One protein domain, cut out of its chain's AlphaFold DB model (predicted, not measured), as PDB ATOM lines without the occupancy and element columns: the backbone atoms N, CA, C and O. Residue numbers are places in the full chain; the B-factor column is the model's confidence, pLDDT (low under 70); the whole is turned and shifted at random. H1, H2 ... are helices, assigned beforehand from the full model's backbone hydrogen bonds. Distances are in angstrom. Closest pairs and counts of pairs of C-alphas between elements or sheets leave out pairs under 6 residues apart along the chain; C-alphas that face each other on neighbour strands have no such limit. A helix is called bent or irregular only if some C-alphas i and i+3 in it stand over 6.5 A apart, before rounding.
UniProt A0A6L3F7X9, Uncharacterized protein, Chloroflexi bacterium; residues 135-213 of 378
ATOM      1  N   VAL A 135       3.167  36.259  30.927       98.44
ATOM      2  CA  VAL A 135       3.672  36.109  32.299       98.44
ATOM      3  C   VAL A 135       3.343  34.742  32.910       98.44
ATOM      4  O   VAL A 135       4.203  34.143  33.554       98.44
ATOM      5  N   ASP A 136       2.135  34.218  32.699       98.56
ATOM      6  CA  ASP A 136       1.732  32.910  33.229       98.56
ATOM      7  C   ASP A 136       2.523  31.785  32.555       98.56
ATOM      8  O   ASP A 136       3.043  30.899  33.235       98.56
ATOM      9  N   GLN A 137       2.707  31.868  31.232       98.38
ATOM     10  CA  GLN A 137       3.562  30.951  30.472       98.38
ATOM     11  C   GLN A 137       5.015  30.980  30.983       98.38
ATOM     12  O   GLN A 137       5.639  29.925  31.147       98.38
ATOM     13  N   ALA A 138       5.555  32.166  31.282       98.44
ATOM     14  CA  ALA A 138       6.898  32.310  31.838       98.44
ATOM     15  C   ALA A 138       7.013  31.679  33.233       98.44
ATOM     16  O   ALA A 138       7.981  30.967  33.502       98.44
ATOM     17  N   ILE A 139       6.022  31.888  34.108       98.50
ATOM     18  CA  ILE A 139       5.981  31.288  35.451       98.50
ATOM     19  C   ILE A 139       5.938  29.767  35.356       98.50
ATOM     20  O   ILE A 139       6.762  29.106  35.985       98.50
ATOM     21  N   ILE A 140       5.024  29.217  34.549       98.12
ATOM     22  CA  ILE A 140       4.916  27.772  34.313       98.12
ATOM     23  C   ILE A 140       6.270  27.228  33.857       98.12
ATOM     24  O   ILE A 140       6.804  26.320  34.485       98.12
ATOM     25  N   THR A 141       6.879  27.835  32.837       97.56
ATOM     26  CA  THR A 141       8.152  27.376  32.264       97.56
ATOM     27  C   THR A 141       9.303  27.428  33.273       97.56
ATOM     28  O   THR A 141      10.009  26.435  33.465       97.56
ATOM     29  N   VAL A 142       9.503  28.571  33.940       98.19
ATOM     30  CA  VAL A 142      10.615  28.772  34.883       98.19
ATOM     31  C   VAL A 142      10.449  27.884  36.109       98.19
ATOM     32  O   VAL A 142      11.373  27.152  36.466       98.19
ATOM     33  N   ILE A 143       9.281  27.923  36.749       98.06
ATOM     34  CA  ILE A 143       9.051  27.220  38.010       98.06
ATOM     35  C   ILE A 143       9.001  25.709  37.787       98.06
ATOM     36  O   ILE A 143       9.646  24.983  38.540       98.06
ATOM     37  N   HIS A 144       8.347  25.219  36.727       96.69
ATOM     38  CA  HIS A 144       8.382  23.794  36.387       96.69
ATOM     39  C   HIS A 144       9.829  23.300  36.248       96.69
ATOM     40  O   HIS A 144      10.235  22.346  36.912       96.69
ATOM     41  N   HIS A 145      10.652  23.975  35.445       97.00
ATOM     42  CA  HIS A 145      12.019  23.521  35.210       97.00
ATOM     43  C   HIS A 145      12.944  23.691  36.418       97.00
ATOM     44  O   HIS A 145      13.768  22.812  36.671       97.00
ATOM     45  N   LEU A 146      12.799  24.751  37.213       96.50
ATOM     46  CA  LEU A 146      13.560  24.881  38.454       96.50
ATOM     47  C   LEU A 146      13.204  23.777  39.451       96.50
ATOM     48  O   LEU A 146      14.102  23.166  40.021       96.50
ATOM     49  N   LEU A 147      11.917  23.491  39.645       96.00
ATOM     50  CA  LEU A 147      11.482  22.557  40.682       96.00
ATOM     51  C   LEU A 147      11.688  21.081  40.302       96.00
ATOM     52  O   LEU A 147      11.969  20.282  41.196       96.00
ATOM     53  N   TYR A 148      11.577  20.726  39.015       93.56
ATOM     54  CA  TYR A 148      11.756  19.347  38.533       93.56
ATOM     55  C   TYR A 148      13.167  19.061  37.998       93.56
ATOM     56  O   TYR A 148      13.707  17.986  38.257       93.56
ATOM     57  N   ASN A 149      13.790  20.015  37.296       95.06
ATOM     58  CA  ASN A 149      15.066  19.801  36.600       95.06
ATOM     59  C   ASN A 149      16.252  20.521  37.256       95.06
ATOM     60  O   ASN A 149      17.368  20.408  36.756       95.06
ATOM     61  N   TYR A 150      16.028  21.267  38.344       96.94
ATOM     62  CA  TYR A 150      17.030  22.081  39.047       96.94
ATOM     63  C   TYR A 150      17.668  23.203  38.209       96.94
ATOM     64  O   TYR A 150      18.575  23.884  38.678       96.94
ATOM     65  N   GLN A 151      17.197  23.430  36.981       97.44
ATOM     66  CA  GLN A 151      17.689  24.474  36.082       97.44
ATOM     67  C   GLN A 151      16.690  24.742  34.955       97.44
ATOM     68  O   GLN A 151      15.989  23.833  34.512       97.44
ATOM     69  N   VAL A 152      16.685  25.969  34.425       97.50
ATOM     70  CA  VAL A 152      15.943  26.318  33.203       97.50
ATOM     71  C   VAL A 152      16.788  25.953  31.970       97.50
ATOM     72  O   VAL A 152      17.885  26.512  31.804       97.50
ATOM     73  N   PRO A 153      16.316  25.042  31.090       96.50
ATOM     74  CA  PRO A 153      17.043  24.654  29.887       96.50
ATOM     75  C   PRO A 153      17.384  25.860  28.998       96.50
ATOM     76  O   PRO A 153      16.518  26.714  28.796       96.50
ATOM     77  N   PRO A 154      18.591  25.922  28.398       97.25
ATOM     78  CA  PRO A 154      19.017  27.063  27.585       97.25
ATOM     79  C   PRO A 154      18.031  27.476  26.490       97.25
ATOM     80  O   PRO A 154      17.816  28.666  26.288       97.25
ATOM     81  N   LYS A 155      17.370  26.501  25.848       95.06
ATOM     82  CA  LYS A 155      16.399  26.743  24.771       95.06
ATOM     83  C   LYS A 155      15.195  27.607  25.179       95.06
ATOM     84  O   LYS A 155      14.627  28.254  24.314       95.06
ATOM     85  N   TYR A 156      14.833  27.647  26.465       96.75
ATOM     86  CA  TYR A 156      13.688  28.427  26.959       96.75
ATOM     87  C   TYR A 156      14.075  29.805  27.508       96.75
ATOM     88  O   TYR A 156      13.210  30.649  27.711       96.75
ATOM     89  N   ARG A 157      15.363  30.061  27.772       97.75
ATOM     90  CA  ARG A 157      15.810  31.274  28.481       97.75
ATOM     91  C   ARG A 157      15.440  32.554  27.733       97.75
ATOM     92  O   ARG A 157      14.921  33.484  28.338       97.75
ATOM     93  N   GLN A 158      15.658  32.575  26.418       97.75
ATOM     94  CA  GLN A 158      15.329  33.737  25.591       97.75
ATOM     95  C   GLN A 158      13.818  33.950  25.469       97.75
ATOM     96  O   GLN A 158      13.355  35.085  25.528       97.75
ATOM     97  N   GLU A 159      13.047  32.871  25.327       96.56
ATOM     98  CA  GLU A 159      11.586  32.944  25.282       96.56
ATOM     99  C   GLU A 159      11.031  33.519  26.590       96.56
ATOM    100  O   GLU A 159      10.250  34.463  26.557       96.56
ATOM    101  N   VAL A 160      11.508  33.036  27.742       98.12
ATOM    102  CA  VAL A 160      11.116  33.552  29.062       98.12
ATOM    103  C   VAL A 160      11.366  35.058  29.173       98.12
ATOM    104  O   VAL A 160      10.483  35.778  29.632       98.12
ATOM    105  N   LEU A 161      12.527  35.548  28.727       98.31
ATOM    106  CA  LEU A 161      12.838  36.983  28.742       98.31
ATOM    107  C   LEU A 161      11.865  37.794  27.882       98.31
ATOM    108  O   LEU A 161      11.433  38.867  28.298       98.31
ATOM    109  N   LEU A 162      11.510  37.287  26.699       97.81
ATOM    110  CA  LEU A 162      10.540  37.936  25.817       97.81
ATOM    111  C   LEU A 162       9.142  37.965  26.443       97.81
ATOM    112  O   LEU A 162       8.471  38.989  26.369       97.81
ATOM    113  N   LEU A 163       8.730  36.874  27.093       97.81
ATOM    114  CA  LEU A 163       7.414  36.746  27.720       97.81
ATOM    115  C   LEU A 163       7.201  37.711  28.895       97.81
ATOM    116  O   LEU A 163       6.063  38.100  29.151       97.81
ATOM    117  N   ILE A 164       8.262  38.091  29.615       97.88
ATOM    118  CA  ILE A 164       8.163  38.987  30.783       97.88
ATOM    119  C   ILE A 164       8.620  40.421  30.506       97.88
ATOM    120  O   ILE A 164       8.565  41.249  31.414       97.88
ATOM    121  N   LYS A 165       9.103  40.713  29.290       96.31
ATOM    122  CA  LYS A 165       9.776  41.974  28.945       96.31
ATOM    123  C   LYS A 165       8.967  43.207  29.348       96.31
ATOM    124  O   LYS A 165       9.536  44.153  29.887       96.31
ATOM    125  N   ASP A 166       7.662  43.166  29.105       94.31
ATOM    126  CA  ASP A 166       6.777  44.311  29.310       94.31
ATOM    127  C   ASP A 166       6.079  44.286  30.687       94.31
ATOM    128  O   ASP A 166       5.543  45.300  31.118       94.31
ATOM    129  N   ASP A 167       6.155  43.166  31.422       96.69
ATOM    130  CA  ASP A 167       5.329  42.894  32.611       96.69
ATOM    131  C   ASP A 167       6.097  42.204  33.763       96.69
ATOM    132  O   ASP A 167       5.556  41.386  34.515       96.69
ATOM    133  N   ALA A 168       7.374  42.544  33.961       96.69
ATOM    134  CA  ALA A 168       8.203  41.949  35.019       96.69
ATOM    135  C   ALA A 168       7.610  42.124  36.437       96.69
ATOM    136  O   ALA A 168       7.712  41.229  37.280       96.69
ATOM    137  N   VAL A 169       6.930  43.247  36.693       97.81
ATOM    138  CA  VAL A 169       6.240  43.504  37.970       97.81
ATOM    139  C   VAL A 169       5.073  42.534  38.171       97.81
ATOM    140  O   VAL A 169       4.880  42.012  39.270       97.81
ATOM    141  N   LEU A 170       4.305  42.244  37.117       98.12
ATOM    142  CA  LEU A 170       3.217  41.268  37.185       98.12
ATOM    143  C   LEU A 170       3.763  39.854  37.425       98.12
ATOM    144  O   LEU A 170       3.220  39.135  38.265       98.12
ATOM    145  N   PHE A 171       4.866  39.484  36.764       98.50
ATOM    146  CA  PHE A 171       5.567  38.213  36.986       98.50
ATOM    147  C   PHE A 171       5.952  38.019  38.455       98.50
ATOM    148  O   PHE A 171       5.604  37.009  39.072       98.50
ATOM    149  N   GLN A 172       6.583  39.030  39.050       98.38
ATOM    150  CA  GLN A 172       6.925  39.052  40.470       98.38
ATOM    151  C   GLN A 172       5.681  38.953  41.368       98.38
ATOM    152  O   GLN A 172       5.664  38.164  42.314       98.38
ATOM    153  N   ASN A 173       4.625  39.717  41.078       98.38
ATOM    154  CA  ASN A 173       3.409  39.747  41.893       98.38
ATOM    155  C   ASN A 173       2.660  38.411  41.889       98.38
ATOM    156  O   ASN A 173       2.169  37.981  42.934       98.38
ATOM    157  N   ILE A 174       2.574  37.738  40.738       98.06
ATOM    158  CA  ILE A 174       1.926  36.425  40.641       98.06
ATOM    159  C   ILE A 174       2.752  35.378  41.396       98.06
ATOM    160  O   ILE A 174       2.197  34.661  42.230       98.06
ATOM    161  N   LEU A 175       4.077  35.342  41.203       97.50
ATOM    162  CA  LEU A 175       4.961  34.442  41.957       97.50
ATOM    163  C   LEU A 175       4.862  34.660  43.469       97.50
ATOM    164  O   LEU A 175       4.813  33.697  44.237       97.50
ATOM    165  N   ALA A 176       4.791  35.915  43.919       97.88
ATOM    166  CA  ALA A 176       4.743  36.254  45.339       97.88
ATOM    167  C   ALA A 176       3.565  35.595  46.073       97.88
ATOM    168  O   ALA A 176       3.692  35.286  47.261       97.88
ATOM    169  N   LYS A 177       2.452  35.313  45.378       96.44
ATOM    170  CA  LYS A 177       1.292  34.616  45.956       96.44
ATOM    171  C   LYS A 177       1.621  33.189  46.402       96.44
ATOM    172  O   LYS A 177       1.073  32.734  47.407       96.44
ATOM    173  N   SER A 178       2.495  32.486  45.676       95.50
ATOM    174  CA  SER A 178       2.809  31.073  45.918       95.50
ATOM    175  C   SER A 178       4.118  30.863  46.670       95.50
ATOM    176  O   SER A 178       4.138  30.069  47.608       95.50
ATOM    177  N   ILE A 179       5.181  31.598  46.335       97.06
ATOM    178  CA  ILE A 179       6.513  31.418  46.942       97.06
ATOM    179  C   ILE A 179       6.873  32.495  47.980       97.06
ATOM    180  O   ILE A 179       7.839  32.349  48.728       97.06
ATOM    181  N   GLY A 180       6.078  33.566  48.072       97.50
ATOM    182  CA  GLY A 180       6.317  34.706  48.956       97.50
ATOM    183  C   GLY A 180       7.146  35.820  48.309       97.50
ATOM    184  O   GLY A 180       7.974  35.585  47.429       97.50
ATOM    185  N   GLN A 181       6.936  37.056  48.779       98.00
ATOM    186  CA  GLN A 181       7.471  38.272  48.152       98.00
ATOM    187  C   GLN A 181       8.995  38.266  48.002       98.00
ATOM    188  O   GLN A 181       9.506  38.588  46.937       98.00
ATOM    189  N   LYS A 182       9.729  37.878  49.053       97.88
ATOM    190  CA  LYS A 182      11.197  37.865  49.033       97.88
ATOM    191  C   LYS A 182      11.736  37.016  47.875       97.88
ATOM    192  O   LYS A 182      12.515  37.508  47.068       97.88
ATOM    193  N   PHE A 183      11.299  35.760  47.789       98.31
ATOM    194  CA  PHE A 183      11.794  34.818  46.785       98.31
ATOM    195  C   PHE A 183      11.269  35.134  45.385       98.31
ATOM    196  O   PHE A 183      11.989  34.937  44.415       98.31
ATOM    197  N   ALA A 184      10.058  35.686  45.271       98.38
ATOM    198  CA  ALA A 184       9.553  36.183  43.997       98.38
ATOM    199  C   ALA A 184      10.420  37.321  43.435       98.38
ATOM    200  O   ALA A 184      10.725  37.315  42.246       98.38
ATOM    201  N   ASN A 185      10.871  38.253  44.287       98.38
ATOM    202  CA  ASN A 185      11.784  39.327  43.884       98.38
ATOM    203  C   ASN A 185      13.140  38.770  43.442       98.38
ATOM    204  O   ASN A 185      13.663  39.186  42.414       98.38
ATOM    205  N   GLU A 186      13.703  37.832  44.212       98.19
ATOM    206  CA  GLU A 186      14.969  37.174  43.864       98.19
ATOM    207  C   GLU A 186      14.867  36.481  42.498       98.19
ATOM    208  O   GLU A 186      15.689  36.743  41.624       98.19
ATOM    209  N   ILE A 187      13.813  35.683  42.279       98.38
ATOM    210  CA  ILE A 187      13.592  34.978  41.012       98.38
ATOM    211  C   ILE A 187      13.423  35.965  39.854       98.38
ATOM    212  O   ILE A 187      14.071  35.801  38.824       98.38
ATOM    213  N   ALA A 188      12.574  36.984  40.004       98.25
ATOM    214  CA  ALA A 188      12.342  37.976  38.956       98.25
ATOM    215  C   ALA A 188      13.634  38.711  38.571       98.25
ATOM    216  O   ALA A 188      13.950  38.806  37.385       98.25
ATOM    217  N   ASN A 189      14.413  39.153  39.564       98.25
ATOM    218  CA  ASN A 189      15.691  39.822  39.332       98.25
ATOM    219  C   ASN A 189      16.684  38.902  38.622       98.25
ATOM    220  O   ASN A 189      17.282  39.310  37.631       98.25
ATOM    221  N   ASP A 190      16.835  37.653  39.071       98.44
ATOM    222  CA  ASP A 190      17.765  36.729  38.423       98.44
ATOM    223  C   ASP A 190      17.359  36.400  36.985       98.44
ATOM    224  O   ASP A 190      18.231  36.237  36.135       98.44
ATOM    225  N   VAL A 191      16.057  36.272  36.701       98.19
ATOM    226  CA  VAL A 191      15.576  36.029  35.336       98.19
ATOM    227  C   VAL A 191      15.909  37.232  34.455       98.19
ATOM    228  O   VAL A 191      16.541  37.049  33.418       98.19
ATOM    229  N   VAL A 192      15.557  38.453  34.877       97.88
ATOM    230  CA  VAL A 192      15.818  39.692  34.118       97.88
ATOM    231  C   VAL A 192      17.318  39.919  33.900       97.88
ATOM    232  O   VAL A 192      17.742  40.261  32.797       97.88
ATOM    233  N   GLU A 193      18.137  39.671  34.923       98.25
ATOM    234  CA  GLU A 193      19.599  39.790  34.863       98.25
ATOM    235  C   GLU A 193      20.286  38.554  34.253       98.25
ATOM    236  O   GLU A 193      21.514  38.498  34.187       98.25
ATOM    237  N   GLN A 194      19.514  37.557  33.805       98.19
ATOM    238  CA  GLN A 194      19.995  36.315  33.191       98.19
ATOM    239  C   GLN A 194      20.968  35.512  34.074       98.19
ATOM    240  O   GLN A 194      21.821  34.766  33.583       98.19
ATOM    241  N   LYS A 195      20.821  35.611  35.398       98.44
ATOM    242  CA  LYS A 195      21.595  34.879  36.411       98.44
ATOM    243  C   LYS A 195      21.062  33.455  36.603       98.44
ATOM    244  O   LYS A 195      20.733  33.027  37.710       98.44
ATOM    245  N   TRP A 196      20.996  32.690  35.513       98.06
ATOM    246  CA  TRP A 196      20.419  31.339  35.489       98.06
ATOM    247  C   TRP A 196      21.097  30.363  36.459       98.06
ATOM    248  O   TRP A 196      20.416  29.563  37.098       98.06
ATOM    249  N   ASP A 197      22.416  30.463  36.624       98.12
ATOM    250  CA  ASP A 197      23.159  29.617  37.565       98.12
ATOM    251  C   ASP A 197      22.843  29.985  39.022       98.12
ATOM    252  O   ASP A 197      22.763  29.118  39.890       98.12
ATOM    253  N   ALA A 198      22.589  31.268  39.303       97.94
ATOM    254  CA  ALA A 198      22.185  31.714  40.632       97.94
ATOM    255  C   ALA A 198      20.788  31.186  41.003       97.94
ATOM    256  O   ALA A 198      20.591  30.750  42.140       97.94
ATOM    257  N   LEU A 199      19.853  31.147  40.040       96.81
ATOM    258  CA  LEU A 199      18.552  30.484  40.205       96.81
ATOM    259  C   LEU A 199      18.722  28.997  40.522       96.81
ATOM    260  O   LEU A 199      18.145  28.514  41.497       96.81
ATOM    261  N   ALA A 200      19.529  28.285  39.727       97.38
ATOM    262  CA  ALA A 200      19.777  26.853  39.894       97.38
ATOM    263  C   ALA A 200      20.359  26.531  41.284       97.38
ATOM    264  O   ALA A 200      19.886  25.629  41.979       97.38
ATOM    265  N   ASN A 201      21.309  27.346  41.749       98.06
ATOM    266  CA  ASN A 201      21.943  27.189  43.059       98.06
ATOM    267  C   ASN A 201      20.987  27.419  44.245       98.06
ATOM    268  O   ASN A 201      21.284  26.989  45.361       98.06
ATOM    269  N   ARG A 202      19.835  28.073  44.033       98.00
ATOM    270  CA  ARG A 202      18.837  28.380  45.076       98.00
ATOM    271  C   ARG A 202      17.559  27.544  45.002       98.00
ATOM    272  O   ARG A 202      16.664  27.747  45.823       98.00
ATOM    273  N   VAL A 203      17.476  26.552  44.110       97.19
ATOM    274  CA  VAL A 203      16.265  25.726  43.911       97.19
ATOM    275  C   VAL A 203      15.725  25.130  45.212       97.19
ATOM    276  O   VAL A 203      14.523  25.197  45.459       97.19
ATOM    277  N   ARG A 204      16.589  24.597  46.089       97.62
ATOM    278  CA  ARG A 204      16.133  24.031  47.373       97.62
ATOM    279  C   ARG A 204      15.488  25.076  48.279       97.62
ATOM    280  O   ARG A 204      14.495  24.785  48.937       97.62
ATOM    281  N   THR A 205      16.018  26.296  48.290       97.94
ATOM    282  CA  THR A 205      15.431  27.409  49.042       97.94
ATOM    283  C   THR A 205      14.041  27.743  48.500       97.94
ATOM    284  O   THR A 205      13.108  27.928  49.280       97.94
ATOM    285  N   TYR A 206      13.870  27.735  47.175       97.81
ATOM    286  CA  TYR A 206      12.582  27.980  46.524       97.81
ATOM    287  C   TYR A 206      11.556  26.869  46.799       97.81
ATOM    288  O   TYR A 206      10.400  27.160  47.103       97.81
ATOM    289  N   GLN A 207      11.983  25.604  46.785       97.25
ATOM    290  CA  GLN A 207      11.156  24.451  47.163       97.25
ATOM    291  C   GLN A 207      10.655  24.557  48.610       97.25
ATOM    292  O   GLN A 207       9.464  24.388  48.876       97.25
ATOM    293  N   VAL A 208      11.550  24.886  49.550       97.12
ATOM    294  CA  VAL A 208      11.192  25.080  50.965       97.12
ATOM    295  C   VAL A 208      10.247  26.266  51.136       97.12
ATOM    296  O   VAL A 208       9.295  26.177  51.909       97.12
ATOM    297  N   ALA A 209      10.470  27.361  50.409       97.19
ATOM    298  CA  ALA A 209       9.597  28.528  50.442       97.19
ATOM    299  C   ALA A 209       8.177  28.205  49.955       97.19
ATOM    300  O   ALA A 209       7.209  28.538  50.641       97.19
ATOM    301  N   LEU A 210       8.057  27.498  48.828       96.31
ATOM    302  CA  LEU A 210       6.778  27.047  48.284       96.31
ATOM    303  C   LEU A 210       6.048  26.127  49.276       96.31
ATOM    304  O   LEU A 210       4.880  26.361  49.585       96.31
ATOM    305  N   LEU A 211       6.746  25.138  49.846       94.75
ATOM    306  CA  LEU A 211       6.181  24.233  50.851       94.75
ATOM    307  C   LEU A 211       5.728  24.982  52.114       94.75
ATOM    308  O   LEU A 211       4.621  24.774  52.604       94.75
ATOM    309  N   THR A 212       6.563  25.886  52.626       94.56
ATOM    310  CA  THR A 212       6.264  26.682  53.829       94.56
ATOM    311  C   THR A 212       5.046  27.570  53.608       94.56
ATOM    312  O   THR A 212       4.213  27.727  54.501       94.56
ATOM    313  N   ASN A 213       4.912  28.154  52.418       93.19
ATOM    314  CA  ASN A 213       3.756  28.975  52.097       93.19
ATOM    315  C   ASN A 213       2.490  28.127  51.887       93.19
ATOM    316  O   ASN A 213       1.420  28.521  52.346       93.19
TER     317      ASN A 213
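Overview. This is residues 135 to 213 of the 378 residues of an uncharacterized protein of Chloroflexi bacterium (UniProt A0A6L3F7X9). Six short helices make a compact body in which H1 crosses one side and the H4 and H5 hairpin lies across the opposite side. H2 and H6 sit at the two ends of the longest axis, and H3 runs along one edge between them. The printed part has 79 residues with six named helices, H1 to H6 in chain order, and no named strand; the class is all helix. The whole is compact, with a radius of gyration of the C-alphas of 11.1 A, and spans 30 by 23 by 18 A.

Arrangement. H1, residues 135 to 149, is the longest helix. It forms a helical hairpin with H2, residues 154 to 164: they touch at a shallow tilt of 30 degrees, opposite ways, and their closest C-alphas, of Ala 138 and Val 160, are 5.2 A apart. With residues 135 to 139 alone H1 touches H3, residues 168 to 179, at a steep tilt of 48 degrees, the same way; the closest C-alphas, of Val 135 and Phe 171, are 5.5 A apart. With residues 146 to 147 alone H1 only just touches H6, residues 203 to 213, with 3 pairs of C-alphas within 8 A; the closest, of Leu 146 and Val 203, are 6.1 A apart. H3 forms a helical hairpin with H4, residues 181 to 192, at a steep tilt of 43 degrees; the closest C-alphas, of Ala 176 and Ala 184, are 5.0 A apart. With residues 178 to 179 alone H3 touches H6, where the closest C-alphas, of Ile 179 and Leu 210, are 4.6 A apart. H4, with residues 187 to 191 alone, touches H5, residues 196 to 201, in a third helical hairpin; the closest C-alphas, of Asp 190 and Leu 199, are 6.5 A apart. H5 and H6 meet only through their link. H1 and H4 are apart, and so are H2 and H6. The packing is mostly crossed, with 1 of 6 touching pairs at a shallow tilt. Every O i to N i+4 pair is within hydrogen-bond range in H1, H4, H5 and H6, against 5 of 7 in H2 and 6 of 8 in H3.

Along the chain. H1 begins at C-alpha 135 (3.672, 36.109, 32.299) and is 20.4 A long. H2 is 16.4 A long and irregular, with C-alphas 155 and 158 7.1 A apart. H3 measures 16.0 A, H4 16.4 A and H5 8.8 A. H6 measures 15.3 A and ends at C-alpha 213 (3.756, 28.975, 52.097).

Size, cuts and confidence. The C-alphas farthest apart, of Lys 155 and Thr 212, are 30.8 A apart. The printed part has no cut, and its five links are tight. The mean pLDDT of the printed part is 97.4, and no printed residue is under 70.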